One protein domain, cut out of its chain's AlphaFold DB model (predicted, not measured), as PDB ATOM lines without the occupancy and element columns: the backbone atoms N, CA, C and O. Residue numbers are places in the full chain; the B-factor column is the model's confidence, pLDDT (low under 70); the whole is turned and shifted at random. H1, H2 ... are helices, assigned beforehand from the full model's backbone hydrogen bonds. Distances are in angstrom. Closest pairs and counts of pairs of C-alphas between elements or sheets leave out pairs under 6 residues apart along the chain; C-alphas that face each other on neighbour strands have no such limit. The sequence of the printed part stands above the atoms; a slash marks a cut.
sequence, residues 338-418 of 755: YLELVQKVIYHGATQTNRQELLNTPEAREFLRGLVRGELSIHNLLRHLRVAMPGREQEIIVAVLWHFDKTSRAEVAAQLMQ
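AT A GLANCE: This is residues 338 to 418 of the 755 residues of an uncharacterized protein of Lutzomyia longipalpis (UniProt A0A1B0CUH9). The long helix H5 makes the core, with H1 crossing it on one side, H3 and H4 packed along it, and the short H2 near its first half. H6 packs on H3 at one end of the whole, far from H1. The printed part has 81 residues with six named helices, H1 to H6 in order, and no named strand: all helix, with mostly crossed packing, one of five tilted contacts being shallow. It is compact, with a radius of gyration of the C-alphas of 11.6 A, and rounded, spanning 32 by 26 by 20 A.

IN THESE COORDINATES: H5, residues 392 to 406, is 21.1 A long and begins at C-alpha 392 (3.788, 3.294, -32.825). H1, residues 338 to 351, measures 19.9 A from C-alpha 338 (22.208, 11.140, -27.606). H2 is residues 355 to 358, 5.1 A; H3 362 to 373, 16.3 A; H4 378 to 385, 10.3 A. H6, residues 409 to 417, is 12.1 A and ends at C-alpha 417 (-5.887, 24.615, -25.120).

HOW THE PARTS SIT: H5 is the hub. With residues 344 to 350 alone H1 touches it, about perpendicular at 90 degrees; closest C-alphas, Val 345 and Val 398, 5.2 A. H4 and H5 form a helical hairpin, a shallow tilt of 24 degrees, opposite ways; closest C-alphas, Leu 385 and Gln 394, 6.0 A. H3 touches H5 with residues 363 to 368 alone, the same way at 37 degrees, only just steep; closest C-alphas, Ala 364 and Ile 396, 5.9 A. H2 touches H5; closest C-alphas, Leu 358 and Ile 396, 5.5 A. H6 touches H3, a steep tilt of 49 degrees, opposite ways; closest C-alphas, Val 372 and Arg 409, 5.9 A. H1 and H6 are apart. In H1, H3, H4, H5 and H6 every O i to N i+4 pair is within hydrogen-bond range; H2 is too short for one.

THE WHOLE: The farthest C-alphas, Glu 340 and Gln 418, are 34.4 A apart. The printed part has no cut, and no link is long. Residues 350 and 418 have pLDDT under 70.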
ATOM      1  N   TYR A 338      23.081   9.962 -27.541       77.00
ATOM      2  CA  TYR A 338      22.208  11.140 -27.606       77.00
ATOM      3  C   TYR A 338      22.207  11.767 -29.010       77.00
ATOM      4  O   TYR A 338      21.140  12.106 -29.520       77.00
ATOM      5  N   LEU A 339      23.374  11.875 -29.655       78.00
ATOM      6  CA  LEU A 339      23.487  12.325 -31.048       78.00
ATOM      7  C   LEU A 339      22.751  11.379 -32.004       78.00
ATOM      8  O   LEU A 339      21.974  11.849 -32.826       78.00
ATOM      9  N   GLU A 340      22.923  10.068 -31.840       79.50
ATOM     10  CA  GLU A 340      22.239   9.023 -32.618       79.50
ATOM     11  C   GLU A 340      20.701   9.118 -32.509       79.50
ATOM     12  O   GLU A 340      19.996   9.082 -33.518       79.50
ATOM     13  N   LEU A 341      20.169   9.349 -31.303       83.75
ATOM     14  CA  LEU A 341      18.732   9.551 -31.069       83.75
ATOM     15  C   LEU A 341      18.216  10.873 -31.660       83.75
ATOM     16  O   LEU A 341      17.156  10.892 -32.282       83.75
ATOM     17  N   VAL A 342      18.960  11.974 -31.511       83.31
ATOM     18  CA  VAL A 342      18.609  13.266 -32.129       83.31
ATOM     19  C   VAL A 342      18.644  13.170 -33.656       83.31
ATOM     20  O   VAL A 342      17.748  13.687 -34.322       83.31
ATOM     21  N   GLN A 343      19.615  12.452 -34.218       79.00
ATOM     22  CA  GLN A 343      19.701  12.170 -35.646       79.00
ATOM     23  C   GLN A 343      18.484  11.357 -36.115       79.00
ATOM     24  O   GLN A 343      17.830  11.749 -37.083       79.00
ATOM     25  N   LYS A 344      18.095  10.304 -35.381       78.94
ATOM     26  CA  LYS A 344      16.877   9.518 -35.647       78.94
ATOM     27  C   LYS A 344      15.611  10.391 -35.649       78.94
ATOM     28  O   LYS A 344      14.802  10.272 -36.568       78.94
ATOM     29  N   VAL A 345      15.475  11.318 -34.693       86.44
ATOM     30  CA  VAL A 345      14.364  12.295 -34.640       86.44
ATOM     31  C   VAL A 345      14.384  13.258 -35.829       86.44
ATOM     32  O   VAL A 345      13.328  13.537 -36.393       86.44
ATOM     33  N   ILE A 346      15.551  13.762 -36.243       81.69
ATOM     34  CA  ILE A 346      15.657  14.679 -37.390       81.69
ATOM     35  C   ILE A 346      15.252  13.973 -38.688       81.69
ATOM     36  O   ILE A 346      14.394  14.490 -39.401       81.69
ATOM     37  N   TYR A 347      15.823  12.800 -38.982       77.56
ATOM     38  CA  TYR A 347      15.560  12.092 -40.239       77.56
ATOM     39  C   TYR A 347      14.140  11.503 -40.288       77.56
ATOM     40  O   TYR A 347      13.368  11.901 -41.158       77.56
ATOM     41  N   HIS A 348      13.747  10.639 -39.342       78.75
ATOM     42  CA  HIS A 348      12.403  10.037 -39.361       78.75
ATOM     43  C   HIS A 348      11.298  11.054 -39.058       78.75
ATOM     44  O   HIS A 348      10.220  10.981 -39.642       78.75
ATOM     45  N   GLY A 349      11.548  12.039 -38.189       76.81
ATOM     46  CA  GLY A 349      10.572  13.093 -37.915       76.81
ATOM     47  C   GLY A 349      10.328  13.991 -39.129       76.81
ATOM     48  O   GLY A 349       9.201  14.441 -39.326       76.81
ATOM     49  N   ALA A 350      11.336  14.207 -39.986       69.94
ATOM     50  CA  ALA A 350      11.169  14.925 -41.249       69.94
ATOM     51  C   ALA A 350      10.432  14.091 -42.312       69.94
ATOM     52  O   ALA A 350       9.552  14.636 -42.978       69.94
ATOM     53  N   THR A 351      10.747  12.796 -42.450       75.12
ATOM     54  CA  THR A 351      10.146  11.912 -43.470       75.12
ATOM     55  C   THR A 351       8.806  11.285 -43.072       75.12
ATOM     56  O   THR A 351       8.138  10.716 -43.932       75.12
ATOM     57  N   GLN A 352       8.374  11.407 -41.811       79.31
ATOM     58  CA  GLN A 352       7.059  10.947 -41.346       79.31
ATOM     59  C   GLN A 352       5.914  11.573 -42.157       79.31
ATOM     60  O   GLN A 352       5.545  12.733 -41.958       79.31
ATOM     61  N   THR A 353       5.301  10.762 -43.017       79.12
ATOM     62  CA  THR A 353       4.078  11.103 -43.753       79.12
ATOM     63  C   THR A 353       2.899  11.272 -42.798       79.12
ATOM     64  O   THR A 353       2.203  12.282 -42.860       79.12
ATOM     65  N   ASN A 354       2.724  10.347 -41.847       88.06
ATOM     66  CA  ASN A 354       1.591  10.364 -40.919       88.06
ATOM     67  C   ASN A 354       1.819  11.171 -39.620       88.06
ATOM     68  O   ASN A 354       1.215  10.902 -38.579       88.06
ATOM     69  N   ARG A 355       2.691  12.191 -39.648       87.81
ATOM     70  CA  ARG A 355       3.003  13.004 -38.453       87.81
ATOM     71  C   ARG A 355       1.747  13.620 -37.821       87.81
ATOM     72  O   ARG A 355       1.691  13.801 -36.610       87.81
ATOM     73  N   GLN A 356       0.745  13.966 -38.630       87.44
ATOM     74  CA  GLN A 356      -0.400  14.759 -38.186       87.44
ATOM     75  C   GLN A 356      -1.517  13.928 -37.530       87.44
ATOM     76  O   GLN A 356      -2.191  14.453 -36.645       87.44
ATOM     77  N   GLU A 357      -1.680  12.642 -37.861       88.12
ATOM     78  CA  GLU A 357      -2.515  11.740 -37.050       88.12
ATOM     79  C   GLU A 357      -1.782  11.350 -35.765       88.12
ATOM     80  O   GLU A 357      -2.370  11.438 -34.688       88.12
ATOM     81  N   LEU A 358      -0.479  11.035 -35.851       91.00
ATOM     82  CA  LEU A 358       0.365  10.721 -34.689       91.00
ATOM     83  C   LEU A 358       0.297  11.828 -33.624       91.00
ATOM     84  O   LEU A 358       0.040  11.530 -32.461       91.00
ATOM     85  N   LEU A 359       0.422  13.104 -34.008       89.81
ATOM     86  CA  LEU A 359       0.287  14.257 -33.099       89.81
ATOM     87  C   LEU A 359      -1.135  14.466 -32.538       89.81
ATOM     88  O   LEU A 359      -1.294  15.132 -31.514       89.81
ATOM     89  N   ASN A 360      -2.167  13.920 -33.189       89.88
ATOM     90  CA  ASN A 360      -3.550  13.981 -32.711       89.88
ATOM     91  C   ASN A 360      -3.915  12.841 -31.745       89.88
ATOM     92  O   ASN A 360      -4.941  12.950 -31.068       89.88
ATOM     93  N   THR A 361      -3.097  11.786 -31.648       91.00
ATOM     94  CA  THR A 361      -3.304  10.681 -30.696       91.00
ATOM     95  C   THR A 361      -3.316  11.171 -29.236       91.00
ATOM     96  O   THR A 361      -2.635  12.155 -28.915       91.00
ATOM     97  N   PRO A 362      -4.086  10.540 -28.324       89.12
ATOM     98  CA  PRO A 362      -4.102  10.944 -26.919       89.12
ATOM     99  C   PRO A 362      -2.709  10.864 -26.279       89.12
ATOM    100  O   PRO A 362      -2.321  11.809 -25.591       89.12
ATOM    101  N   GLU A 363      -1.926   9.826 -26.590       92.00
ATOM    102  CA  GLU A 363      -0.558   9.632 -26.092       92.00
ATOM    103  C   GLU A 363       0.345  10.830 -26.470       92.00
ATOM    104  O   GLU A 363       1.012  11.428 -25.621       92.00
ATOM    105  N   ALA A 364       0.307  11.262 -27.739       91.88
ATOM    106  CA  ALA A 364       1.071  12.421 -28.205       91.88
ATOM    107  C   ALA A 364       0.641  13.725 -27.521       91.88
ATOM    108  O   ALA A 364       1.486  14.549 -27.151       91.88
ATOM    109  N   ARG A 365      -0.669  13.920 -27.329       91.06
ATOM    110  CA  ARG A 365      -1.217  15.115 -26.671       91.06
ATOM    111  C   ARG A 365      -0.835  15.171 -25.192       91.06
ATOM    112  O   ARG A 365      -0.651  16.272 -24.672       91.06
ATOM    113  N   GLU A 366      -0.655  14.033 -24.525       91.00
ATOM    114  CA  GLU A 366      -0.128  13.974 -23.158       91.00
ATOM    115  C   GLU A 366       1.370  14.287 -23.093       91.00
ATOM    116  O   GLU A 366       1.760  15.148 -22.299       91.00
ATOM    117  N   PHE A 367       2.201  13.729 -23.982       92.12
ATOM    118  CA  PHE A 367       3.618  14.115 -24.054       92.12
ATOM    119  C   PHE A 367       3.796  15.617 -24.355       92.12
ATOM    120  O   PHE A 367       4.598  16.289 -23.699       92.12
ATOM    121  N   LEU A 368       3.013  16.178 -25.286       92.06
ATOM    122  CA  LEU A 368       3.024  17.617 -25.588       92.06
ATOM    123  C   LEU A 368       2.555  18.461 -24.390       92.06
ATOM    124  O   LEU A 368       3.178  19.483 -24.100       92.06
ATOM    125  N   ARG A 369       1.519  18.037 -23.647       91.44
ATOM    126  CA  ARG A 369       1.094  18.697 -22.393       91.44
ATOM    127  C   ARG A 369       2.200  18.673 -21.340       91.44
ATOM    128  O   ARG A 369       2.503  19.725 -20.775       91.44
ATOM    129  N   GLY A 370       2.843  17.525 -21.132       90.38
ATOM    130  CA  GLY A 370       3.958  17.377 -20.197       90.38
ATOM    131  C   GLY A 370       5.133  18.298 -20.540       90.38
ATOM    132  O   GLY A 370       5.670  18.960 -19.652       90.38
ATOM    133  N   LEU A 371       5.487  18.423 -21.826       91.25
ATOM    134  CA  LEU A 371       6.520  19.350 -22.319       91.25
ATOM    135  C   LEU A 371       6.109  20.832 -22.193       91.25
ATOM    136  O   LEU A 371       6.932  21.688 -21.855       91.25
ATOM    137  N   VAL A 372       4.834  21.152 -22.444       90.50
ATOM    138  CA  VAL A 372       4.274  22.511 -22.322       90.50
ATOM    139  C   VAL A 372       4.171  22.969 -20.868       90.50
ATOM    140  O   VAL A 372       4.383  24.154 -20.600       90.50
ATOM    141  N   ARG A 373       3.923  22.062 -19.922       88.94
ATOM    142  CA  ARG A 373       3.959  22.353 -18.479       88.94
ATOM    143  C   ARG A 373       5.385  22.323 -17.922       88.94
ATOM    144  O   ARG A 373       5.757  23.199 -17.147       88.94
ATOM    145  N   GLY A 374       6.225  21.413 -18.411       87.06
ATOM    146  CA  GLY A 374       7.576  21.151 -17.902       87.06
ATOM    147  C   GLY A 374       7.653  19.969 -16.928       87.06
ATOM    148  O   GLY A 374       8.730  19.696 -16.409       87.06
ATOM    149  N   GLU A 375       6.536  19.265 -16.716       89.88
ATOM    150  CA  GLU A 375       6.450  17.978 -16.006       89.88
ATOM    151  C   GLU A 375       7.290  16.904 -16.725       89.88
ATOM    152  O   GLU A 375       7.961  16.088 -16.094       89.88
ATOM    153  N   LEU A 376       7.312  16.952 -18.063       88.69
ATOM    154  CA  LEU A 376       8.159  16.129 -18.920       88.69
ATOM    155  C   LEU A 376       9.270  16.984 -19.542       88.69
ATOM    156  O   LEU A 376       9.033  18.102 -20.004       88.69
ATOM    157  N   SER A 377      10.488  16.444 -19.599       90.25
ATOM    158  CA  SER A 377      11.624  17.085 -20.267       90.25
ATOM    159  C   SER A 377      11.948  16.408 -21.602       90.25
ATOM    160  O   SER A 377      11.761  15.201 -21.760       90.25
ATOM    161  N   ILE A 378      12.522  17.165 -22.545       88.19
ATOM    162  CA  ILE A 378      13.044  16.629 -23.818       88.19
ATOM    163  C   ILE A 378      14.069  15.507 -23.563       88.19
ATOM    164  O   ILE A 378      14.098  14.522 -24.290       88.19
ATOM    165  N   HIS A 379      14.872  15.610 -22.496       85.81
ATOM    166  CA  HIS A 379      15.828  14.570 -22.107       85.81
ATOM    167  C   HIS A 379      15.137  13.295 -21.598       85.81
ATOM    168  O   HIS A 379      15.577  12.199 -21.931       85.81
ATOM    169  N   ASN A 380      14.044  13.417 -20.836       88.12
ATOM    170  CA  ASN A 380      13.254  12.267 -20.387       88.12
ATOM    171  C   ASN A 380      12.581  11.581 -21.583       88.12
ATOM    172  O   ASN A 380      12.572  10.359 -21.657       88.12
ATOM    173  N   LEU A 381      12.082  12.360 -22.545       89.19
ATOM    174  CA  LEU A 381      11.426  11.843 -23.744       89.19
ATOM    175  C   LEU A 381      12.424  11.205 -24.735       89.19
ATOM    176  O   LEU A 381      12.132  10.159 -25.304       89.19
ATOM    177  N   LEU A 382      13.643  11.745 -24.866       87.88
ATOM    178  CA  LEU A 382      14.751  11.095 -25.591       87.88
ATOM    179  C   LEU A 382      15.295   9.857 -24.859       87.88
ATOM    180  O   LEU A 382      15.709   8.897 -25.504       87.88
ATOM    181  N   ARG A 383      15.273   9.838 -23.518       86.88
ATOM    182  CA  ARG A 383      15.539   8.621 -22.733       86.88
ATOM    183  C   ARG A 383      14.453   7.575 -22.980       86.88
ATOM    184  O   ARG A 383      14.796   6.409 -23.124       86.88
ATOM    185  N   HIS A 384      13.189   7.985 -23.086       86.31
ATOM    186  CA  HIS A 384      12.098   7.074 -23.417       86.31
ATOM    187  C   HIS A 384      12.264   6.510 -24.834       86.31
ATOM    188  O   HIS A 384      12.241   5.300 -24.998       86.31
ATOM    189  N   LEU A 385      12.612   7.346 -25.822       87.06
ATOM    190  CA  LEU A 385      12.939   6.925 -27.196       87.06
ATOM    191  C   LEU A 385      14.081   5.888 -27.292       87.06
ATOM    192  O   LEU A 385      14.185   5.186 -28.294       87.06
ATOM    193  N   ARG A 386      14.950   5.794 -26.275       84.31
ATOM    194  CA  ARG A 386      16.031   4.795 -26.192       84.31
ATOM    195  C   ARG A 386      15.556   3.420 -25.695       84.31
ATOM    196  O   ARG A 386      16.272   2.444 -25.890       84.31
ATOM    197  N   VAL A 387      14.414   3.364 -25.010       84.31
ATOM    198  CA  VAL A 387      13.865   2.157 -24.360       84.31
ATOM    199  C   VAL A 387      12.571   1.690 -25.037       84.31
ATOM    200  O   VAL A 387      12.282   0.499 -25.032       84.31
ATOM    201  N   ALA A 388      11.820   2.607 -25.652       82.00
ATOM    202  CA  ALA A 388      10.632   2.314 -26.442       82.00
ATOM    203  C   ALA A 388      10.968   1.373 -27.610       82.00
ATOM    204  O   ALA A 388      11.915   1.606 -28.369       82.00
ATOM    205  N   MET A 389      10.161   0.323 -27.763       74.50
ATOM    206  CA  MET A 389      10.315  -0.660 -28.834       74.50
ATOM    207  C   MET A 389      10.018  -0.036 -30.211       74.50
ATOM    208  O   MET A 389       9.227   0.911 -30.299       74.50
ATOM    209  N   PRO A 390      10.603  -0.554 -31.311       77.88
ATOM    210  CA  PRO A 390      10.283  -0.089 -32.659       77.88
ATOM    211  C   PRO A 390       8.783  -0.241 -32.959       77.88
ATOM    212  O   PRO A 390       8.235  -1.335 -32.858       77.88
ATOM    213  N   GLY A 391       8.117   0.858 -33.323       83.06
ATOM    214  CA  GLY A 391       6.685   0.881 -33.631       83.06
ATOM    215  C   GLY A 391       6.003   2.193 -33.234       83.06
ATOM    216  O   GLY A 391       6.655   3.228 -33.073       83.06
ATOM    217  N   ARG A 392       4.677   2.134 -33.046       88.19
ATOM    218  CA  ARG A 392       3.788   3.294 -32.825       88.19
ATOM    219  C   ARG A 392       4.252   4.245 -31.718       88.19
ATOM    220  O   ARG A 392       4.208   5.454 -31.917       88.19
ATOM    221  N   GLU A 393       4.707   3.740 -30.572       89.44
ATOM    222  CA  GLU A 393       5.196   4.601 -29.485       89.44
ATOM    223  C   GLU A 393       6.455   5.375 -29.904       89.44
ATOM    224  O   GLU A 393       6.509   6.597 -29.762       89.44
ATOM    225  N   GLN A 394       7.438   4.692 -30.496       89.81
ATOM    226  CA  GLN A 394       8.649   5.323 -31.020       89.81
ATOM    227  C   GLN A 394       8.311   6.395 -32.077       89.81
ATOM    228  O   GLN A 394       8.912   7.469 -32.084       89.81
ATOM    229  N   GLU A 395       7.330   6.134 -32.945       90.75
ATOM    230  CA  GLU A 395       6.843   7.094 -33.944       90.75
ATOM    231  C   GLU A 395       6.143   8.309 -33.328       90.75
ATOM    232  O   GLU A 395       6.411   9.436 -33.753       90.75
ATOM    233  N   ILE A 396       5.296   8.108 -32.314       92.56
ATOM    234  CA  ILE A 396       4.658   9.187 -31.546       92.56
ATOM    235  C   ILE A 396       5.725  10.053 -30.867       92.56
ATOM    236  O   ILE A 396       5.692  11.280 -30.980       92.56
ATOM    237  N   ILE A 397       6.709   9.434 -30.211       92.06
ATOM    238  CA  ILE A 397       7.789  10.144 -29.520       92.06
ATOM    239  C   ILE A 397       8.633  10.962 -30.515       92.06
ATOM    240  O   ILE A 397       8.931  12.129 -30.248       92.06
ATOM    241  N   VAL A 398       8.966  10.400 -31.684       91.81
ATOM    242  CA  VAL A 398       9.657  11.121 -32.772       91.81
ATOM    243  C   VAL A 398       8.815  12.290 -33.300       91.81
ATOM    244  O   VAL A 398       9.344  13.395 -33.428       91.81
ATOM    245  N   ALA A 399       7.516  12.084 -33.545       91.44
ATOM    246  CA  ALA A 399       6.606  13.125 -34.030       91.44
ATOM    247  C   ALA A 399       6.520  14.304 -33.047       91.44
ATOM    248  O   ALA A 399       6.656  15.464 -33.447       91.44
ATOM    249  N   VAL A 400       6.350  14.006 -31.753       92.56
ATOM    250  CA  VAL A 400       6.276  14.990 -30.661       92.56
ATOM    251  C   VAL A 400       7.586  15.763 -30.514       92.56
ATOM    252  O   VAL A 400       7.559  16.994 -30.454       92.56
ATOM    253  N   LEU A 401       8.733  15.075 -30.489       91.69
ATOM    254  CA  LEU A 401      10.047  15.717 -30.366       91.69
ATOM    255  C   LEU A 401      10.355  16.631 -31.559       91.69
ATOM    256  O   LEU A 401      10.839  17.747 -31.363       91.69
ATOM    257  N   TRP A 402      10.042  16.190 -32.780       91.44
ATOM    258  CA  TRP A 402      10.230  16.988 -33.993       91.44
ATOM    259  C   TRP A 402       9.312  18.221 -34.004       91.44
ATOM    260  O   TRP A 402       9.767  19.337 -34.257       91.44
ATOM    261  N   HIS A 403       8.030  18.052 -33.662       87.69
ATOM    262  CA  HIS A 403       7.065  19.154 -33.628       87.69
ATOM    263  C   HIS A 403       7.408  20.199 -32.556       87.69
ATOM    264  O   HIS A 403       7.354  21.395 -32.838       87.69
ATOM    265  N   PHE A 404       7.837  19.774 -31.364       87.56
ATOM    266  CA  PHE A 404       8.206  20.678 -30.266       87.56
ATOM    267  C   PHE A 404       9.549  21.414 -30.484       87.56
ATOM    268  O   PHE A 404       9.826  22.414 -29.817       87.56
ATOM    269  N   ASP A 405      10.391  20.963 -31.425       85.88
ATOM    270  CA  ASP A 405      11.526  21.760 -31.914       85.88
ATOM    271  C   ASP A 405      11.069  22.862 -32.884       85.88
ATOM    272  O   ASP A 405      11.447  24.029 -32.711       85.88
ATOM    273  N   LYS A 406      10.241  22.491 -33.876       82.31
ATOM    274  CA  LYS A 406       9.807  23.366 -34.981       82.31
ATOM    275  C   LYS A 406       8.737  24.390 -34.609       82.31
ATOM    276  O   LYS A 406       8.706  25.457 -35.213       82.31
ATOM    277  N   THR A 407       7.887  24.093 -33.633       81.94
ATOM    278  CA  THR A 407       6.784  24.957 -33.189       81.94
ATOM    279  C   THR A 407       7.074  25.490 -31.785       81.94
ATOM    280  O   THR A 407       7.659  24.791 -30.953       81.94
ATOM    281  N   SER A 408       6.724  26.744 -31.486       84.25
ATOM    282  CA  SER A 408       7.030  27.321 -30.174       84.25
ATOM    283  C   SER A 408       6.164  26.715 -29.064       84.25
ATOM    284  O   SER A 408       5.006  26.353 -29.263       84.25
ATOM    285  N   ARG A 409       6.698  26.678 -27.835       82.50
ATOM    286  CA  ARG A 409       5.962  26.203 -26.647       82.50
ATOM    287  C   ARG A 409       4.656  26.980 -26.405       82.50
ATOM    288  O   ARG A 409       3.746  26.422 -25.806       82.50
ATOM    289  N   ALA A 410       4.556  28.228 -26.874       80.00
ATOM    290  CA  ALA A 410       3.344  29.042 -26.786       80.00
ATOM    291  C   ALA A 410       2.280  28.622 -27.818       80.00
ATOM    292  O   ALA A 410       1.115  28.471 -27.461       80.00
ATOM    293  N   GLU A 411       2.677  28.359 -29.065       82.38
ATOM    294  CA  GLU A 411       1.776  27.853 -30.113       82.38
ATOM    295  C   GLU A 411       1.287  26.434 -29.789       82.38
ATOM    296  O   GLU A 411       0.085  26.180 -29.839       82.38
ATOM    297  N   VAL A 412       2.181  25.536 -29.349       84.69
ATOM    298  CA  VAL A 412       1.797  24.186 -28.889       84.69
ATOM    299  C   VAL A 412       0.837  24.275 -27.693       84.69
ATOM    300  O   VAL A 412      -0.153  23.547 -27.647       84.69
ATOM    301  N   ALA A 413       1.058  25.200 -26.749       84.12
ATOM    302  CA  ALA A 413       0.115  25.437 -25.655       84.12
ATOM    303  C   ALA A 413      -1.257  25.903 -26.168       84.12
ATOM    304  O   ALA A 413      -2.275  25.336 -25.774       84.12
ATOM    305  N   ALA A 414      -1.298  26.878 -27.081       81.81
ATOM    306  CA  ALA A 414      -2.540  27.366 -27.680       81.81
ATOM    307  C   ALA A 414      -3.288  26.268 -28.463       81.81
ATOM    308  O   ALA A 414      -4.518  26.218 -28.433       81.81
ATOM    309  N   GLN A 415      -2.571  25.357 -29.126       79.31
ATOM    310  CA  GLN A 415      -3.156  24.242 -29.878       79.31
ATOM    311  C   GLN A 415      -3.637  23.085 -28.980       79.31
ATOM    312  O   GLN A 415      -4.582  22.382 -29.334       79.31
ATOM    313  N   LEU A 416      -3.057  22.921 -27.785       79.12
ATOM    314  CA  LEU A 416      -3.545  21.996 -26.751       79.12
ATOM    315  C   LEU A 416      -4.715  22.555 -25.923       79.12
ATOM    316  O   LEU A 416      -5.493  21.768 -25.378       79.12
ATOM    317  N   MET A 417      -4.806  23.885 -25.802       73.88
ATOM    318  CA  MET A 417      -5.887  24.615 -25.120       73.88
ATOM    319  C   MET A 417      -7.162  24.702 -25.970       73.88
ATOM    320  O   MET A 417      -8.259  24.788 -25.422       73.88
ATOM    321  N   GLN A 418      -7.035  24.648 -27.298       67.44
ATOM    322  CA  GLN A 418      -8.175  24.489 -28.195       67.44
ATOM    323  C   GLN A 418      -8.820  23.112 -27.975       67.44
ATOM    324  O   GLN A 418      -8.243  22.067 -28.293       67.44
TER     325      GLN A 418